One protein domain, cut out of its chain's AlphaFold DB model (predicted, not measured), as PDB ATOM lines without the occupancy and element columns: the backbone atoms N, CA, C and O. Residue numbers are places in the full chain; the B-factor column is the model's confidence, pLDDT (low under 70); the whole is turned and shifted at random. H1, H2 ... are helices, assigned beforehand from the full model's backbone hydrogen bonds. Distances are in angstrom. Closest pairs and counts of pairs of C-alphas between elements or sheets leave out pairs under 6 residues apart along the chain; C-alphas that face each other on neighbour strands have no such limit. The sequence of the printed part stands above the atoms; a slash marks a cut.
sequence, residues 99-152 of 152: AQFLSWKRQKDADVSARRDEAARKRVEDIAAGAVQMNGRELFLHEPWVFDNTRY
ATOM      1  N   ALA A  99     238.391 219.951 214.637       90.19
ATOM      2  CA  ALA A  99     239.577 220.614 214.095       90.19
ATOM      3  C   ALA A  99     239.701 220.424 212.573       90.19
ATOM      4  O   ALA A  99     239.993 221.382 211.857       90.19
ATOM      5  N   GLN A 100     239.395 219.222 212.073       91.06
ATOM      6  CA  GLN A 100     239.373 218.913 210.641       91.06
ATOM      7  C   GLN A 100     238.246 219.657 209.910       91.06
ATOM      8  O   GLN A 100     238.405 220.068 208.763       91.06
ATOM      9  N   PHE A 101     237.111 219.882 210.573       91.19
ATOM     10  CA  PHE A 101     236.026 220.688 210.014       91.19
ATOM     11  C   PHE A 101     236.390 222.167 209.928       91.19
ATOM     12  O   PHE A 101     236.072 222.822 208.940       91.19
ATOM     13  N   LEU A 102     237.074 222.700 210.941       93.62
ATOM     14  CA  LEU A 102     237.518 224.090 210.933       93.62
ATOM     15  C   LEU A 102     238.596 224.337 209.875       93.62
ATOM     16  O   LEU A 102     238.519 225.346 209.178       93.62
ATOM     17  N   SER A 103     239.562 223.429 209.708       90.31
ATOM     18  CA  SER A 103     240.566 223.553 208.644       90.31
ATOM     19  C   SER A 103     239.929 223.469 207.253       90.31
ATOM     20  O   SER A 103     240.179 224.338 206.419       90.31
ATOM     21  N   TRP A 104     239.027 222.507 207.035       91.50
ATOM     22  CA  TRP A 104     238.259 222.385 205.792       91.50
ATOM     23  C   TRP A 104     237.406 223.626 205.506       91.50
ATOM     24  O   TRP A 104     237.403 224.134 204.385       91.50
ATOM     25  N   LYS A 105     236.716 224.156 206.523       92.62
ATOM     26  CA  LYS A 105     235.901 225.367 206.393       92.62
ATOM     27  C   LYS A 105     236.760 226.557 205.979       92.62
ATOM     28  O   LYS A 105     236.404 227.239 205.030       92.62
ATOM     29  N   ARG A 106     237.910 226.771 206.625       88.12
ATOM     30  CA  ARG A 106     238.827 227.870 206.273       88.12
ATOM     31  C   ARG A 106     239.345 227.754 204.842       88.12
ATOM     32  O   ARG A 106     239.414 228.761 204.149       88.12
ATOM     33  N   GLN A 107     239.668 226.540 204.398       84.56
ATOM     34  CA  GLN A 107     240.080 226.289 203.017       84.56
ATOM     35  C   GLN A 107     238.954 226.627 202.029       84.56
ATOM     36  O   GLN A 107     239.176 227.333 201.051       84.56
ATOM     37  N   LYS A 108     237.721 226.193 202.317       88.75
ATOM     38  CA  LYS A 108     236.559 226.495 201.474       88.75
ATOM     39  C   LYS A 108     236.169 227.965 201.482       88.75
ATOM     40  O   LYS A 108     235.818 228.493 200.432       88.75
ATOM     41  N   ASP A 109     236.234 228.623 202.630       82.31
ATOM     42  CA  ASP A 109     235.918 230.042 202.748       82.31
ATOM     43  C   ASP A 109     236.920 230.889 201.950       82.31
ATOM     44  O   ASP A 109     236.505 231.831 201.282       82.31
ATOM     45  N   ALA A 110     238.205 230.511 201.926       73.25
ATOM     46  CA  ALA A 110     239.208 231.154 201.076       73.25
ATOM     47  C   ALA A 110     238.895 230.985 199.574       73.25
ATOM     48  O   ALA A 110     238.873 231.974 198.838       73.25
ATOM     49  N   ASP A 111     238.562 229.766 199.133       72.50
ATOM     50  CA  ASP A 111     238.199 229.481 197.735       72.50
ATOM     51  C   ASP A 111     236.925 230.225 197.294       72.50
ATOM     52  O   ASP A 111     236.798 230.686 196.157       72.50
ATOM     53  N   VAL A 112     235.946 230.323 198.195       71.56
ATOM     54  CA  VAL A 112     234.666 230.988 197.940       71.56
ATOM     55  C   VAL A 112     234.824 232.506 197.957       71.56
ATOM     56  O   VAL A 112     234.187 233.173 197.145       71.56
ATOM     57  N   SER A 113     235.671 233.055 198.832       61.78
ATOM     58  CA  SER A 113     235.955 234.492 198.864       61.78
ATOM     59  C   SER A 113     236.602 234.947 197.560       61.78
ATOM     60  O   SER A 113     236.089 235.860 196.922       61.78
ATOM     61  N   ALA A 114     237.631 234.234 197.087       65.44
ATOM     62  CA  ALA A 114     238.338 234.595 195.858       65.44
ATOM     63  C   ALA A 114     237.404 234.671 194.634       65.44
ATOM     64  O   ALA A 114     237.484 235.601 193.834       65.44
ATOM     65  N   ARG A 115     236.457 233.732 194.512       69.38
ATOM     66  CA  ARG A 115     235.479 233.720 193.408       69.38
ATOM     67  C   ARG A 115     234.395 234.785 193.549       69.38
ATOM     68  O   ARG A 115     233.860 235.252 192.545       69.38
ATOM     69  N   ARG A 116     234.027 235.142 194.782       70.94
ATOM     70  CA  ARG A 116     233.016 236.174 195.046       70.94
ATOM     71  C   ARG A 116     233.536 237.562 194.718       70.94
ATOM     72  O   ARG A 116     232.774 238.343 194.162       70.94
ATOM     73  N   ASP A 117     234.804 237.837 195.001       68.94
ATOM     74  CA  ASP A 117     235.391 239.154 194.754       68.94
ATOM     75  C   ASP A 117     235.494 239.450 193.250       68.94
ATOM     76  O   ASP A 117     235.149 240.543 192.797       68.94
ATOM     77  N   GLU A 118     235.859 238.453 192.440       67.38
ATOM     78  CA  GLU A 118     235.858 238.576 190.978       67.38
ATOM     79  C   GLU A 118     234.435 238.704 190.408       67.38
ATOM     80  O   GLU A 118     234.161 239.577 189.579       67.38
ATOM     81  N   ALA A 119     233.493 237.895 190.904       76.81
ATOM     82  CA  ALA A 119     232.095 237.974 190.491       76.81
ATOM     83  C   ALA A 119     231.440 239.311 190.874       76.81
ATOM     84  O   ALA A 119     230.612 239.816 190.119       76.81
ATOM     85  N   ALA A 120     231.811 239.900 192.013       77.94
ATOM     86  CA  ALA A 120     231.305 241.198 192.448       77.94
ATOM     87  C   ALA A 120     231.763 242.319 191.508       77.94
ATOM     88  O   ALA A 120     230.946 243.146 191.111       77.94
ATOM     89  N   ARG A 121     233.033 242.310 191.085       80.31
ATOM     90  CA  ARG A 121     233.560 243.297 190.126       80.31
ATOM     91  C   ARG A 121     232.860 243.208 188.778       80.31
ATOM     92  O   ARG A 121     232.344 244.210 188.296       80.31
ATOM     93  N   LYS A 122     232.761 241.996 188.230       86.62
ATOM     94  CA  LYS A 122     232.038 241.767 186.978       86.62
ATOM     95  C   LYS A 122     230.576 242.208 187.084       86.62
ATOM     96  O   LYS A 122     230.041 242.821 186.170       86.62
ATOM     97  N   ARG A 123     229.934 241.950 188.225       86.81
ATOM     98  CA  ARG A 123     228.540 242.340 188.444       86.81
ATOM     99  C   ARG A 123     228.348 243.857 188.462       86.81
ATOM    100  O   ARG A 123     227.339 244.317 187.949       86.81
ATOM    101  N   VAL A 124     229.293 244.628 189.003       84.38
ATOM    102  CA  VAL A 124     229.236 246.102 188.950       84.38
ATOM    103  C   VAL A 124     229.296 246.601 187.505       84.38
ATOM    104  O   VAL A 124     228.525 247.480 187.128       84.38
ATOM    105  N   GLU A 125     230.166 246.015 186.684       85.06
ATOM    106  CA  GLU A 125     230.273 246.346 185.257       85.06
ATOM    107  C   GLU A 125     228.990 245.977 184.496       85.06
ATOM    108  O   GLU A 125     228.462 246.794 183.741       85.06
ATOM    109  N   ASP A 126     228.425 244.796 184.761       85.25
ATOM    110  CA  ASP A 126     227.163 244.348 184.164       85.25
ATOM    111  C   ASP A 126     225.971 245.236 184.580       85.25
ATOM    112  O   ASP A 126     225.053 245.453 183.787       85.25
ATOM    113  N   ILE A 127     225.976 245.771 185.808       85.50
ATOM    114  CA  ILE A 127     224.973 246.732 186.294       85.50
ATOM    115  C   ILE A 127     225.114 248.070 185.565       85.50
ATOM    116  O   ILE A 127     224.113 248.607 185.094       85.50
ATOM    117  N   ALA A 128     226.337 248.585 185.413       82.19
ATOM    118  CA  ALA A 128     226.586 249.819 184.667       82.19
ATOM    119  C   ALA A 128     226.190 249.688 183.185       82.19
ATOM    120  O   ALA A 128     225.682 250.637 182.591       82.19
ATOM    121  N   ALA A 129     226.372 248.501 182.602       86.50
ATOM    122  CA  ALA A 129     225.925 248.175 181.250       86.50
ATOM    123  C   ALA A 129     224.411 247.886 181.149       86.50
ATOM    124  O   ALA A 129     223.906 247.681 180.045       86.50
ATOM    125  N   GLY A 130     223.684 247.823 182.272       84.12
ATOM    126  CA  GLY A 130     222.262 247.461 182.316       84.12
ATOM    127  C   GLY A 130     221.968 246.014 181.895       84.12
ATOM    128  O   GLY A 130     220.822 245.673 181.606       84.12
ATOM    129  N   ALA A 131     222.986 245.152 181.846       83.06
ATOM    130  CA  ALA A 131     222.873 243.766 181.393       83.06
ATOM    131  C   ALA A 131     222.223 242.850 182.443       83.06
ATOM    132  O   ALA A 131     221.702 241.782 182.111       83.06
ATOM    133  N   VAL A 132     222.245 243.255 183.715       83.88
ATOM    134  CA  VAL A 132     221.714 242.485 184.845       83.88
ATOM    135  C   VAL A 132     220.705 243.321 185.627       83.88
ATOM    136  O   VAL A 132     220.904 244.506 185.869       83.88
ATOM    137  N   GLN A 133     219.621 242.674 186.064       86.00
ATOM    138  CA  GLN A 133     218.658 243.277 186.983       86.00
ATOM    139  C   GLN A 133     219.303 243.503 188.356       86.00
ATOM    140  O   GLN A 133     219.788 242.559 188.992       86.00
ATOM    141  N   MET A 134     219.295 244.758 188.801       86.50
ATOM    142  CA  MET A 134     219.822 245.168 190.099       86.50
ATOM    143  C   MET A 134     218.976 244.599 191.249       86.50
ATOM    144  O   MET A 134     217.747 244.576 191.200       86.50
ATOM    145  N   ASN A 135     219.635 244.152 192.317       89.38
ATOM    146  CA  ASN A 135     218.979 243.817 193.584       89.38
ATOM    147  C   ASN A 135     218.460 245.102 194.257       89.38
ATOM    148  O   ASN A 135     219.027 246.167 194.054       89.38
ATOM    149  N   GLY A 136     217.460 245.025 195.139       88.44
ATOM    150  CA  GLY A 136     216.941 246.178 195.889       88.44
ATOM    151  C   GLY A 136     218.015 246.987 196.634       88.44
ATOM    152  O   GLY A 136     217.911 248.203 196.721       88.44
ATOM    153  N   ARG A 137     219.090 246.339 197.113       85.50
ATOM    154  CA  ARG A 137     220.251 247.038 197.707       85.50
ATOM    155  C   ARG A 137     221.078 247.818 196.683       85.50
ATOM    156  O   ARG A 137     221.589 248.878 197.011       85.50
ATOM    157  N   GLU A 138     221.229 247.273 195.482       88.19
ATOM    158  CA  GLU A 138     221.958 247.905 194.376       88.19
ATOM    159  C   GLU A 138     221.107 249.048 193.791       88.19
ATOM    160  O   GLU A 138     221.604 250.158 193.621       88.19
ATOM    161  N   LEU A 139     219.797 248.828 193.626       89.50
ATOM    162  CA  LEU A 139     218.817 249.855 193.259       89.50
ATOM    163  C   LEU A 139     218.810 251.020 194.247       89.50
ATOM    164  O   LEU A 139     218.768 252.163 193.826       89.50
ATOM    165  N   PHE A 140     218.902 250.762 195.552       84.94
ATOM    166  CA  PHE A 140     218.936 251.838 196.543       84.94
ATOM    167  C   PHE A 140     220.168 252.750 196.405       84.94
ATOM    168  O   PHE A 140     220.104 253.920 196.763       84.94
ATOM    169  N   LEU A 141     221.288 252.232 195.890       86.56
ATOM    170  CA  LEU A 141     222.505 253.018 195.667       86.56
ATOM    171  C   LEU A 141     222.473 253.772 194.332       86.56
ATOM    172  O   LEU A 141     222.944 254.904 194.268       86.56
ATOM    173  N   HIS A 142     221.944 253.143 193.279       86.44
ATOM    174  CA  HIS A 142     221.949 253.700 191.924       86.44
ATOM    175  C   HIS A 142     220.715 254.551 191.610       86.44
ATOM    176  O   HIS A 142     220.846 255.597 190.979       86.44
ATOM    177  N   GLU A 143     219.537 254.139 192.077       86.25
ATOM    178  CA  GLU A 143     218.251 254.791 191.813       86.25
ATOM    179  C   GLU A 143     217.401 254.946 193.094       86.25
ATOM    180  O   GLU A 143     216.340 254.326 193.232       86.25
ATOM    181  N   PRO A 144     217.816 255.802 194.050       87.06
ATOM    182  CA  PRO A 144     217.090 255.976 195.310       87.06
ATOM    183  C   PRO A 144     215.640 256.443 195.113       87.06
ATOM    184  O   PRO A 144     214.754 256.068 195.877       87.06
ATOM    185  N   TRP A 145     215.384 257.217 194.053       84.50
ATOM    186  CA  TRP A 145     214.074 257.800 193.744       84.50
ATOM    187  C   TRP A 145     213.002 256.766 193.381       84.50
ATOM    188  O   TRP A 145     211.818 257.092 193.394       84.50
ATOM    189  N   VAL A 146     213.385 255.525 193.052       83.94
ATOM    190  CA  VAL A 146     212.432 254.421 192.828       83.94
ATOM    191  C   VAL A 146     211.673 254.082 194.119       83.94
ATOM    192  O   VAL A 146     210.581 253.522 194.063       83.94
ATOM    193  N   PHE A 147     212.215 254.458 195.281       83.31
ATOM    194  CA  PHE A 147     211.610 254.220 196.591       83.31
ATOM    195  C   PHE A 147     210.825 255.420 197.147       83.31
ATOM    196  O   PHE A 147     210.231 255.309 198.221       83.31
ATOM    197  N   ASP A 148     210.786 256.551 196.437       87.12
ATOM    198  CA  ASP A 148     210.066 257.738 196.897       87.12
ATOM    199  C   ASP A 148     208.570 257.643 196.557       87.12
ATOM    200  O   ASP A 148     208.128 257.897 195.434       87.12
ATOM    201  N   ASN A 149     207.761 257.331 197.573       81.19
ATOM    202  CA  ASN A 149     206.300 257.196 197.467       81.19
ATOM    203  C   ASN A 149     205.551 258.526 197.276       81.19
ATOM    204  O   ASN A 149     204.331 258.534 197.192       81.19
ATOM    205  N   THR A 150     206.241 259.663 197.200       82.94
ATOM    206  CA  THR A 150     205.604 260.976 196.993       82.94
ATOM    207  C   THR A 150     205.147 261.202 195.548       82.94
ATOM    208  O   THR A 150     204.668 262.284 195.217       82.94
ATOM    209  N   ARG A 151     205.363 260.217 194.668       64.38
ATOM    210  CA  ARG A 151     205.048 260.256 193.233       64.38
ATOM    211  C   ARG A 151     203.908 259.312 192.821       64.38
ATOM    212  O   ARG A 151     203.637 259.223 191.625       64.38
ATOM    213  N   TYR A 152     203.256 258.648 193.780       61.59
ATOM    214  CA  TYR A 152     202.115 257.749 193.564       61.59
ATOM    215  C   TYR A 152     200.897 258.176 194.378       61.59
ATOM    216  O   TYR A 152     201.085 258.613 195.535       61.59
TER     217      TYR A 152
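What this domain is: This is residues 99 to 152 of the 152 residues of an uncharacterized protein of Vitis vinifera (UniProt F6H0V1). One long helix, H1, makes most of the length of this model, and at its far end the printed part turns through a short link into two very short helices, H2 and H3, and a tail that runs on away from H1. Residues 99 to 122 of H1 stick out free as a long arm, and no compact core forms: H2 and H3 meet only at the corner by their link. The printed part has 54 residues with three named helices, H1, H2 and H3 in that order, and no named strand; the class is all helix. The whole is extended, with a radius of gyration of the C-alphas of 17.5 A and spans of 56 by 23 by 12 A.

Where its parts are: H1 takes residues 99 to 128, from Ala 99 with its C-alpha at (239.577, 220.614, 214.095) to Ala 128 with its C-alpha at (226.586, 249.819, 184.667), 43.4 A from first to last C-alpha. A short link of 7 residues follows, residues 129 to 135. H2 takes residues 136 to 142, Gly 136 to His 142, and measures 9.9 A. After Glu 143 comes H3, residues 144 to 147, which measures 5.9 A and ends at Phe 147 with its C-alpha at (211.610, 254.220, 196.591). Residues 148 to 152 follow H3 with no named element.

How they stand to each other: H1 touches no helix. H1 and H2 are near each other, with 5 pairs of C-alphas within 10 A and no pair within 8 A. H1 and H3 are apart. H2 and H3, joined by a tight link of 1 residue, only just touch, and only at the corner by that link, with 3 pairs of C-alphas within 8 A; their closest C-alphas, those of Phe 140 and Phe 147, are 7.7 A apart. Of the O i to N i+4 pairs, 25 of 26 in H1 and 2 of 3 in H2 are within hydrogen-bond range. H3, with 4 residues, is too short for such a pair, and its 1 pair of O i and N i+3 is within range.

The domain as a whole: The outline is a rod. The two C-alphas farthest apart are those of Ala 99 and Tyr 152, at 56.6 A, and they are also the first and last printed; Tyr 152 is the chain's last residue. Without residues 99 to 122, which stand free, the body has 30 residues, spans 31 by 13 by 10 A and has a radius of gyration of 10.6 A. The printed part has no cut and no long link. The mean pLDDT of the printed part is 82.4, and residues 113 to 115, 117 to 118 and 151 to 152 are under 70.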